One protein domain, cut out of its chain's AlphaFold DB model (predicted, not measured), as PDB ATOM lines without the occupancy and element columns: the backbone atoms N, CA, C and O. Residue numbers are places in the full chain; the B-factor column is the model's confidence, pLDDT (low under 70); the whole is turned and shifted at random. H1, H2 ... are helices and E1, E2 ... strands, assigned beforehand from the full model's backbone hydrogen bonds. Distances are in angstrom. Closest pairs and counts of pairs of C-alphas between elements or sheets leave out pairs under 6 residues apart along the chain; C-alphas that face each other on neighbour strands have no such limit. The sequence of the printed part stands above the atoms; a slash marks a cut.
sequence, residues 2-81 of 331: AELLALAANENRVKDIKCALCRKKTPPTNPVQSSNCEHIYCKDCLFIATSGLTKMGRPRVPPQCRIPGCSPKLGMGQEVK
ATOM      1  N   ALA A   2     158.159  95.529 102.229       79.62
ATOM      2  CA  ALA A   2     157.813  95.298 100.820       79.62
ATOM      3  C   ALA A   2     157.018  96.456 100.185       79.62
ATOM      4  O   ALA A   2     157.373  96.915  99.106       79.62
ATOM      5  N   GLU A   3     156.027  97.000 100.898       79.88
ATOM      6  CA  GLU A   3     155.236  98.151 100.436       79.88
ATOM      7  C   GLU A   3     156.103  99.382 100.154       79.88
ATOM      8  O   GLU A   3     156.030  99.923  99.061       79.88
ATOM      9  N   LEU A   4     156.990  99.780 101.077       78.31
ATOM     10  CA  LEU A   4     157.890 100.933 100.893       78.31
ATOM     11  C   LEU A   4     158.832 100.754  99.696       78.31
ATOM     12  O   LEU A   4     159.078 101.711  98.960       78.31
ATOM     13  N   LEU A   5     159.341  99.535  99.489       83.31
ATOM     14  CA  LEU A   5     160.162  99.204  98.321       83.31
ATOM     15  C   LEU A   5     159.350  99.301  97.026       83.31
ATOM     16  O   LEU A   5     159.851  99.838  96.037       83.31
ATOM     17  N   ALA A   6     158.090  98.861  97.042       86.38
ATOM     18  CA  ALA A   6     157.195  98.983  95.897       86.38
ATOM     19  C   ALA A   6     156.959 100.451  95.505       86.38
ATOM     20  O   ALA A   6     156.886 100.752  94.319       86.38
ATOM     21  N   LEU A   7     156.928 101.391  96.457       84.69
ATOM     22  CA  LEU A   7     156.762 102.824  96.147       84.69
ATOM     23  C   LEU A   7     157.967 103.394  95.417       84.69
ATOM     24  O   LEU A   7     157.810 104.126  94.444       84.69
ATOM     25  N   ALA A   8     159.168 103.055  95.890       84.19
ATOM     26  CA  ALA A   8     160.412 103.488  95.268       84.19
ATOM     27  C   ALA A   8     160.576 102.862  93.871       84.19
ATOM     28  O   ALA A   8     161.051 103.514  92.937       84.19
ATOM     29  N   ALA A   9     160.139 101.610  93.705       89.69
ATOM     30  CA  ALA A   9     160.075 100.958  92.402       89.69
ATOM     31  C   ALA A   9     159.055 101.647  91.481       89.69
ATOM     32  O   ALA A   9     159.373 101.945  90.331       89.69
ATOM     33  N   ASN A  10     157.865 101.976  91.989       91.12
ATOM     34  CA  ASN A  10     156.824 102.679  91.243       91.12
ATOM     35  C   ASN A  10     157.261 104.079  90.813       91.12
ATOM     36  O   ASN A  10     157.012 104.460  89.673       91.12
ATOM     37  N   GLU A  11     157.938 104.831  91.682       88.75
ATOM     38  CA  GLU A  11     158.507 106.138  91.345       88.75
ATOM     39  C   GLU A  11     159.476 106.026  90.164       88.75
ATOM     40  O   GLU A  11     159.332 106.737  89.169       88.75
ATOM     41  N   ASN A  12     160.395 105.059  90.221       90.69
ATOM     42  CA  ASN A  12     161.310 104.785  89.117       90.69
ATOM     43  C   ASN A  12     160.600 104.301  87.849       90.69
ATOM     44  O   ASN A  12     161.041 104.641  86.754       90.69
ATOM     45  N   ARG A  13     159.507 103.544  87.986       92.81
ATOM     46  CA  ARG A  13     158.707 103.050  86.861       92.81
ATOM     47  C   ARG A  13     158.016 104.181  86.106       92.81
ATOM     48  O   ARG A  13     157.893 104.098  84.891       92.81
ATOM     49  N   VAL A  14     157.553 105.224  86.802       93.56
ATOM     50  CA  VAL A  14     156.752 106.292  86.178       93.56
ATOM     51  C   VAL A  14     157.536 107.542  85.798       93.56
ATOM     52  O   VAL A  14     157.027 108.308  84.982       93.56
ATOM     53  N   LYS A  15     158.729 107.767  86.370       91.56
ATOM     54  CA  LYS A  15     159.457 109.052  86.303       91.56
ATOM     55  C   LYS A  15     159.601 109.631  84.888       91.56
ATOM     56  O   LYS A  15     159.394 110.826  84.707       91.56
ATOM     57  N   ASP A  16     159.855 108.781  83.894       93.81
ATOM     58  CA  ASP A  16     160.104 109.191  82.504       93.81
ATOM     59  C   ASP A  16     158.866 109.026  81.602       93.81
ATOM     60  O   ASP A  16     158.892 109.332  80.407       93.81
ATOM     61  N   ILE A  17     157.743 108.561  82.157       93.94
ATOM     62  CA  ILE A  17     156.529 108.300  81.387       93.94
ATOM     63  C   ILE A  17     155.751 109.596  81.184       93.94
ATOM     64  O   ILE A  17     155.302 110.256  82.119       93.94
ATOM     65  N   LYS A  18     155.505 109.937  79.920       95.12
ATOM     66  CA  LYS A  18     154.618 111.037  79.541       95.12
ATOM     67  C   LYS A  18     153.225 110.503  79.247       95.12
ATOM     68  O   LYS A  18     153.053 109.641  78.389       95.12
ATOM     69  N   CYS A  19     152.199 111.052  79.897       94.56
ATOM     70  CA  CYS A  19     150.825 110.611  79.643       94.56
ATOM     71  C   CYS A  19     150.430 110.846  78.169       94.56
ATOM     72  O   CYS A  19     150.312 111.992  77.731       94.56
ATOM     73  N   ALA A  20     150.154 109.777  77.413       91.81
ATOM     74  CA  ALA A  20     149.856 109.870  75.978       91.81
ATOM     75  C   ALA A  20     148.476 110.486  75.650       91.81
ATOM     76  O   ALA A  20     148.230 110.878  74.507       91.81
ATOM     77  N   LEU A  21     147.583 110.604  76.642       91.12
ATOM     78  CA  LEU A  21     146.277 111.255  76.487       91.12
ATOM     79  C   LEU A  21     146.385 112.783  76.548       91.12
ATOM     80  O   LEU A  21     145.876 113.454  75.654       91.12
ATOM     81  N   CYS A  22     147.065 113.336  77.563       93.00
ATOM     82  CA  CYS A  22     147.188 114.790  77.725       93.00
ATOM     83  C   CYS A  22     148.477 115.378  77.146       93.00
ATOM     84  O   CYS A  22     148.505 116.568  76.851       93.00
ATOM     85  N   ARG A  23     149.548 114.580  77.018       91.88
ATOM     86  CA  ARG A  23     150.895 114.980  76.570       91.88
ATOM     87  C   ARG A  23     151.490 116.185  77.317       91.88
ATOM     88  O   ARG A  23     152.393 116.836  76.799       91.88
ATOM     89  N   LYS A  24     151.016 116.472  78.532       92.06
ATOM     90  CA  LYS A  24     151.423 117.646  79.327       92.06
ATOM     91  C   LYS A  24     152.216 117.307  80.589       92.06
ATOM     92  O   LYS A  24     152.895 118.181  81.103       92.06
ATOM     93  N   LYS A  25     152.111 116.079  81.106       89.75
ATOM     94  CA  LYS A  25     152.647 115.702  82.421       89.75
ATOM     95  C   LYS A  25     153.617 114.523  82.315       89.75
ATOM     96  O   LYS A  25     153.256 113.514  81.700       89.75
ATOM     97  N   THR A  26     154.783 114.684  82.935       91.12
ATOM     98  CA  THR A  26     155.837 113.679  83.120       91.12
ATOM     99  C   THR A  26     156.398 113.858  84.540       91.12
ATOM    100  O   THR A  26     156.945 114.931  84.803       91.12
ATOM    101  N   PRO A  27     156.235 112.887  85.457       92.50
ATOM    102  CA  PRO A  27     155.384 111.695  85.343       92.50
ATOM    103  C   PRO A  27     153.874 112.042  85.270       92.50
ATOM    104  O   PRO A  27     153.476 113.196  85.479       92.50
ATOM    105  N   PRO A  28     152.981 111.081  84.958       93.31
ATOM    106  CA  PRO A  28     151.537 111.310  84.982       93.31
ATOM    107  C   PRO A  28     151.039 111.613  86.408       93.31
ATOM    108  O   PRO A  28     151.513 111.033  87.379       93.31
ATOM    109  N   THR A  29     150.055 112.508  86.563       91.56
ATOM    110  CA  THR A  29     149.460 112.791  87.888       91.56
ATOM    111  C   THR A  29     148.553 111.655  88.325       91.56
ATOM    112  O   THR A  29     147.640 111.325  87.570       91.56
ATOM    113  N   ASN A  30     148.764 111.141  89.545       90.69
ATOM    114  CA  ASN A  30     148.076 109.964  90.088       90.69
ATOM    115  C   ASN A  30     148.097 108.845  89.036       90.69
ATOM    116  O   ASN A  30     147.096 108.626  88.355       90.69
ATOM    117  N   PRO A  31     149.281 108.268  88.768       94.38
ATOM    118  CA  PRO A  31     149.468 107.393  87.626       94.38
ATOM    119  C   PRO A  31     148.613 106.129  87.760       94.38
ATOM    120  O   PRO A  31     148.567 105.504  88.814       94.38
ATOM    121  N   VAL A  32     147.945 105.749  86.673       94.44
ATOM    122  CA  VAL A  32     147.112 104.542  86.583       94.44
ATOM    123  C   VAL A  32     147.526 103.761  85.348       94.44
ATOM    124  O   VAL A  32     147.638 104.328  84.255       94.44
ATOM    125  N   GLN A  33     147.769 102.468  85.524       94.88
ATOM    126  CA  GLN A  33     148.007 101.534  84.434       94.88
ATOM    127  C   GLN A  33     146.668 101.139  83.804       94.88
ATOM    128  O   GLN A  33     145.697 100.891  84.513       94.88
ATOM    129  N   SER A  34     146.596 101.095  82.475       93.81
ATOM    130  CA  SER A  34     145.405 100.597  81.772       93.81
ATOM    131  C   SER A  34     145.150  99.121  82.100       93.81
ATOM    132  O   SER A  34     146.089  98.350  82.260       93.81
ATOM    133  N   SER A  35     143.890  98.689  82.162       93.12
ATOM    134  CA  SER A  35     143.568  97.275  82.433       93.12
ATOM    135  C   SER A  35     143.953  96.326  81.294       93.12
ATOM    136  O   SER A  35     144.206  95.152  81.532       93.12
ATOM    137  N   ASN A  36     144.025  96.836  80.061       92.88
ATOM    138  CA  ASN A  36     144.247  96.025  78.859       92.88
ATOM    139  C   ASN A  36     145.646  96.213  78.237       92.88
ATOM    140  O   ASN A  36     145.897  95.708  77.145       92.88
ATOM    141  N   CYS A  37     146.539  96.993  78.864       93.06
ATOM    142  CA  CYS A  37     147.937  97.148  78.436       93.06
ATOM    143  C   CYS A  37     148.827  97.711  79.558       93.06
ATOM    144  O   CYS A  37     148.339  98.273  80.531       93.06
ATOM    145  N   GLU A  38     150.150  97.637  79.404       92.31
ATOM    146  CA  GLU A  38     151.115  98.073  80.434       92.31
ATOM    147  C   GLU A  38     151.348  99.592  80.502       92.31
ATOM    148  O   GLU A  38     152.175 100.088  81.267       92.31
ATOM    149  N   HIS A  39     150.609 100.364  79.710       93.88
ATOM    150  CA  HIS A  39     150.817 101.798  79.592       93.88
ATOM    151  C   HIS A  39     150.131 102.598  80.700       93.88
ATOM    152  O   HIS A  39     149.001 102.309  81.105       93.88
ATOM    153  N   ILE A  40     150.816 103.652  81.150       95.44
ATOM    154  CA  ILE A  40     150.428 104.460  82.309       95.44
ATOM    155  C   ILE A  40     149.924 105.842  81.873       95.44
ATOM    156  O   ILE A  40     150.498 106.517  81.013       95.44
ATOM    157  N   TYR A  41     148.840 106.285  82.506       95.25
ATOM    158  CA  TYR A  41     148.144 107.540  82.227       95.25
ATOM    159  C   TYR A  41     147.876 108.320  83.516       95.25
ATOM    160  O   TYR A  41     147.989 107.779  84.610       95.25
ATOM    161  N   CYS A  42     147.491 109.596  83.406       94.88
ATOM    162  CA  CYS A  42     146.918 110.296  84.559       94.88
ATOM    163  C   CYS A  42     145.545 109.688  84.884       94.88
ATOM    164  O   CYS A  42     144.765 109.496  83.943       94.88
ATOM    165  N   LYS A  43     145.217 109.491  86.172       92.81
ATOM    166  CA  LYS A  43     143.903 108.994  86.634       92.81
ATOM    167  C   LYS A  43     142.742 109.728  85.963       92.81
ATOM    168  O   LYS A  43     141.939 109.099  85.282       92.81
ATOM    169  N   ASP A  44     142.734 111.059  86.025       92.12
ATOM    170  CA  ASP A  44     141.661 111.880  85.438       92.12
ATOM    171  C   ASP A  44     141.566 111.725  83.916       92.12
ATOM    172  O   ASP A  44     140.478 111.671  83.348       92.12
ATOM    173  N   CYS A  45     142.708 111.632  83.224       92.62
ATOM    174  CA  CYS A  45     142.715 111.478  81.771       92.62
ATOM    175  C   CYS A  45     142.134 110.127  81.348       92.62
ATOM    176  O   CYS A  45     141.365 110.075  80.388       92.62
ATOM    177  N   LEU A  46     142.504 109.053  82.050       92.00
ATOM    178  CA  LEU A  46     141.991 107.714  81.781       92.00
ATOM    179  C   LEU A  46     140.509 107.608  82.156       92.00
ATOM    180  O   LEU A  46     139.726 107.070  81.376       92.00
ATOM    181  N   PHE A  47     140.105 108.203  83.282       90.81
ATOM    182  CA  PHE A  47     138.710 108.274  83.712       90.81
ATOM    183  C   PHE A  47     137.834 108.986  82.675       90.81
ATOM    184  O   PHE A  47     136.855 108.417  82.202       90.81
ATOM    185  N   ILE A  48     138.227 110.178  82.212       88.88
ATOM    186  CA  ILE A  48     137.490 110.924  81.174       88.88
ATOM    187  C   ILE A  48     137.418 110.141  79.850       88.88
ATOM    188  O   ILE A  48     136.430 110.236  79.114       88.88
ATOM    189  N   ALA A  49     138.461 109.376  79.519       87.31
ATOM    190  CA  ALA A  49     138.510 108.580  78.295       87.31
ATOM    191  C   ALA A  49     137.607 107.334  78.343       87.31
ATOM    192  O   ALA A  49     137.115 106.920  77.295       87.31
ATOM    193  N   THR A  50     137.396 106.751  79.524       87.06
ATOM    194  CA  THR A  50     136.724 105.450  79.707       87.06
ATOM    195  C   THR A  50     135.314 105.559  80.285       87.06
ATOM    196  O   THR A  50     134.453 104.769  79.923       87.06
ATOM    197  N   SER A  51     135.065 106.542  81.153       76.12
ATOM    198  CA  SER A  51     133.855 106.651  81.985       76.12
ATOM    199  C   SER A  51     132.910 107.777  81.539       76.12
ATOM    200  O   SER A  51     131.986 108.152  82.254       76.12
ATOM    201  N   GLY A  52     133.141 108.358  80.358       67.12
ATOM    202  CA  GLY A  52     132.321 109.449  79.834       67.12
ATOM    203  C   GLY A  52     131.010 108.971  79.206       67.12
ATOM    204  O   GLY A  52     130.980 107.979  78.479       67.12
ATOM    205  N   LEU A  53     129.940 109.745  79.394       64.00
ATOM    206  CA  LEU A  53     128.789 109.729  78.494       64.00
ATOM    207  C   LEU A  53     129.070 110.672  77.317       64.00
ATOM    208  O   LEU A  53     129.742 111.698  77.439       64.00
ATOM    209  N   THR A  54     128.573 110.322  76.137       66.19
ATOM    210  CA  THR A  54     128.500 111.259  75.013       66.19
ATOM    211  C   THR A  54     127.594 112.441  75.378       66.19
ATOM    212  O   THR A  54     126.769 112.340  76.283       66.19
ATOM    213  N   LYS A  55     127.679 113.556  74.636       63.69
ATOM    214  CA  LYS A  55     126.760 114.703  74.805       63.69
ATOM    215  C   LYS A  55     125.271 114.314  74.712       63.69
ATOM    216  O   LYS A  55     124.429 115.069  75.171       63.69
ATOM    217  N   MET A  56     124.962 113.148  74.137       68.00
ATOM    218  CA  MET A  56     123.616 112.576  74.022       68.00
ATOM    219  C   MET A  56     123.295 111.518  75.098       68.00
ATOM    220  O   MET A  56     122.400 110.703  74.903       68.00
ATOM    221  N   GLY A  57     124.060 111.442  76.191       69.38
ATOM    222  CA  GLY A  57     123.796 110.507  77.293       69.38
ATOM    223  C   GLY A  57     124.104 109.032  76.997       69.38
ATOM    224  O   GLY A  57     123.793 108.178  77.818       69.38
ATOM    225  N   ARG A  58     124.725 108.698  75.853       68.44
ATOM    226  CA  ARG A  58     125.126 107.310  75.531       68.44
ATOM    227  C   ARG A  58     126.493 106.961  76.121       68.44
ATOM    228  O   ARG A  58     127.372 107.825  76.057       68.44
ATOM    229  N   PRO A  59     126.727 105.716  76.576       67.06
ATOM    230  CA  PRO A  59     128.051 105.246  76.975       67.06
ATOM    231  C   PRO A  59     129.073 105.448  75.855       67.06
ATOM    232  O   PRO A  59     128.834 105.093  74.698       67.06
ATOM    233  N   ARG A  60     130.211 106.064  76.177       72.00
ATOM    234  CA  ARG A  60     131.279 106.304  75.208       72.00
ATOM    235  C   ARG A  60     132.101 105.027  75.038       72.00
ATOM    236  O   ARG A  60     132.518 104.425  76.020       72.00
ATOM    237  N   VAL A  61     132.360 104.624  73.795       79.38
ATOM    238  CA  VAL A  61     133.275 103.506  73.521       79.38
ATOM    239  C   VAL A  61     134.691 103.929  73.930       79.38
ATOM    240  O   VAL A  61     135.154 104.969  73.446       79.38
ATOM    241  N   PRO A  62     135.389 103.164  74.789       83.88
ATOM    242  CA  PRO A  62     136.741 103.517  75.193       83.88
ATOM    243  C   PRO A  62     137.692 103.568  73.987       83.88
ATOM    244  O   PRO A  62     137.652 102.668  73.137       83.88
ATOM    245  N   PRO A  63     138.548 104.601  73.883       87.75
ATOM    246  CA  PRO A  63     139.484 104.724  72.774       87.75
ATOM    247  C   PRO A  63     140.581 103.658  72.856       87.75
ATOM    248  O   PRO A  63     140.866 103.117  73.924       87.75
ATOM    249  N   GLN A  64     141.235 103.389  71.728       92.12
ATOM    250  CA  GLN A  64     142.444 102.566  71.701       92.12
ATOM    251  C   GLN A  64     143.630 103.298  72.342       92.12
ATOM    252  O   GLN A  64     143.680 104.536  72.395       92.12
ATOM    253  N   CYS A  65     144.600 102.521  72.819       91.69
ATOM    254  CA  CYS A  65     145.893 103.029  73.250       91.69
ATOM    255  C   CYS A  65     146.540 103.885  72.142       91.69
ATOM    256  O   CYS A  65     146.472 103.559  70.963       91.69
ATOM    257  N   ARG A  66     147.153 105.013  72.523       88.81
ATOM    258  CA  ARG A  66     147.793 105.963  71.588       88.81
ATOM    259  C   ARG A  66     149.308 105.792  71.484       88.81
ATOM    260  O   ARG A  66     149.978 106.667  70.938       88.81
ATOM    261  N   ILE A  67     149.853 104.743  72.091       90.31
ATOM    262  CA  ILE A  67     151.295 104.494  72.108       90.31
ATOM    263  C   ILE A  67     151.642 103.621  70.898       90.31
ATOM    264  O   ILE A  67     150.944 102.631  70.668       90.31
ATOM    265  N   PRO A  68     152.668 103.986  70.104       89.75
ATOM    266  CA  PRO A  68     153.074 103.204  68.941       89.75
ATOM    267  C   PRO A  68     153.292 101.729  69.293       89.75
ATOM    268  O   PRO A  68     153.918 101.423  70.304       89.75
ATOM    269  N   GLY A  69     152.757 100.821  68.475       89.38
ATOM    270  CA  GLY A  69     152.842  99.374  68.715       89.38
ATOM    271  C   GLY A  69     151.792  98.807  69.682       89.38
ATOM    272  O   GLY A  69     151.806  97.611  69.945       89.38
ATOM    273  N   CYS A  70     150.857  99.620  70.188       92.06
ATOM    274  CA  CYS A  70     149.808  99.181  71.109       92.06
ATOM    275  C   CYS A  70     148.417  99.633  70.635       92.06
ATOM    276  O   CYS A  70     148.171 100.822  70.459       92.06
ATOM    277  N   SER A  71     147.494  98.686  70.460       90.56
ATOM    278  CA  SER A  71     146.120  98.894  69.970       90.56
ATOM    279  C   SER A  71     144.947  98.458  70.886       90.56
ATOM    280  O   SER A  71     143.803  98.732  70.503       90.56
ATOM    281  N   PRO A  72     145.123  97.834  72.077       92.25
ATOM    282  CA  PRO A  72     144.007  97.513  72.968       92.25
ATOM    283  C   PRO A  72     143.141  98.726  73.339       92.25
ATOM    284  O   PRO A  72     143.639  99.849  73.483       92.25
ATOM    285  N   LYS A  73     141.836  98.491  73.539       92.25
ATOM    286  CA  LYS A  73     140.910  99.492  74.097       92.25
ATOM    287  C   LYS A  73     141.315  99.814  75.532       92.25
ATOM    288  O   LYS A  73     141.566  98.905  76.320       92.25
ATOM    289  N   LEU A  74     141.363 101.094  75.878       92.31
ATOM    290  CA  LEU A  74     141.703 101.524  77.230       92.31
ATOM    291  C   LEU A  74     140.604 101.132  78.220       92.31
ATOM    292  O   LEU A  74     139.418 101.180  77.903       92.31
ATOM    293  N   GLY A  75     141.014 100.791  79.434       89.81
ATOM    294  CA  GLY A  75     140.121 100.557  80.561       89.81
ATOM    295  C   GLY A  75     140.764 101.053  81.850       89.81
ATOM    296  O   GLY A  75     141.979 101.258  81.901       89.81
ATOM    297  N   MET A  76     139.946 101.284  82.876       89.62
ATOM    298  CA  MET A  76     140.447 101.621  84.208       89.62
ATOM    299  C   MET A  76     141.160 100.395  84.778       89.62
ATOM    300  O   MET A  76     140.531  99.359  84.974       89.62
ATOM    301  N   GLY A  77     142.471 100.503  84.974       88.12
ATOM    302  CA  GLY A  77     143.279  99.455  85.589       88.12
ATOM    303  C   GLY A  77     143.828  99.888  86.944       88.12
ATOM    304  O   GLY A  77     143.198 100.656  87.668       88.12
ATOM    305  N   GLN A  78     144.997  99.360  87.297       89.94
ATOM    306  CA  GLN A  78     145.557  99.478  88.639       89.94
ATOM    307  C   GLN A  78     146.224 100.839  88.885       89.94
ATOM    308  O   GLN A  78     146.998 101.336  88.061       89.94
ATOM    309  N   GLU A  79     145.965 101.419  90.056       91.44
ATOM    310  CA  GLU A  79     146.656 102.625  90.512       91.44
ATOM    311  C   GLU A  79     148.118 102.339  90.856       91.44
ATOM    312  O   GLU A  79     148.461 101.337  91.483       91.44
ATOM    313  N   VAL A  80     148.994 103.252  90.454       91.62
ATOM    314  CA  VAL A  80     150.434 103.160  90.672       91.62
ATOM    315  C   VAL A  80     150.801 104.141  91.775       91.62
ATOM    316  O   VAL A  80     151.100 105.306  91.522       91.62
ATOM    317  N   LYS A  81     150.744 103.675  93.022       88.56
ATOM    318  CA  LYS A  81     151.068 104.481  94.205       88.56
ATOM    319  C   LYS A  81     152.552 104.887  94.193       88.56
ATOM    320  O   LYS A  81     153.430 104.021  94.165       88.56
TER     321      LYS A  81
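AT A GLANCE: This is residues 2 to 81 of the 331 residues of the protein "Helicase C-terminal domain-containing protein" of Gibberella moniliformis (strain M3125 / FGSC 7600) (UniProt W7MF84). A small three-stranded antiparallel sheet forms the core, with the short helix H2 over one face of it. The longer helix H1 lies toward one end of the long axis and only grazes the sheet with its residues 10 to 14, while the loop around Met 56 reaches out at the other end. The printed part has 80 residues with two named helices and three named strands, in the order H1, E1, E2, H2, E3, and the sheet runs E2, E1, E3. The class is mixed, helices and strands, though named elements hold just 32 of the 80 residues. The whole is compact, with a radius of gyration of the C-alphas of 13.3 A, yet elongated in outline, spanning 45 by 25 by 22 A.

IN THESE COORDINATES: Find C-alpha 31 at (149.468, 107.393, 87.626), where strand E1 begins; it covers residues 31 to 34 and measures 9.8 A. E2 is residues 40 to 42, 7.2 A long. E3, residues 76 to 79, measures 8.9 A and ends at C-alpha 79, at (146.656, 102.625, 90.512). Look at residues 43 to 50 for helix H2, 10.6 A long. Then go back to C-alpha 2 at (157.813, 95.298, 100.820), from which helix H1 runs 18.3 A to residue 14.

HOW THE PARTS SIT: Start at E1, the inner strand. E1 and E2 form a hairpin, antiparallel at 127 degrees; look for N 32 and O 41 within hydrogen-bond range at 2.9 A. On E1 and E3, antiparallel at 137 degrees, N 33 and O 78 are 2.9 A apart. H2 is on the sheet at a height of 8.5 A. It lies over E1, where 4 of its C-alphas fall, and only just not over E2, where 2 fall. It runs along the strands, at 8 degrees to E1 on the local plane. Its closest C-alphas to E1 are those of Lys 43 and Val 32, 5.5 A apart. E2, H2 and E3 make a split strand-helix-strand unit, two strands running the same way with E1 between them, and its crossover is right-handed. H1 only grazes the sheet; its closest C-alpha pair with E1 is Val 14 and Pro 31, at 7.5 A. H1 and H2 are apart. In both helices every O i to N i+4 pair is within hydrogen-bond range.

THE WHOLE: The two C-alphas farthest apart are those of Ala 2 and Met 56, 46.8 A. The printed part has no cut. Look for the long links at residues 15 to 30 and 51 to 75. The mean pLDDT of the printed part is 87.7, and residues 52 to 59 are under 70.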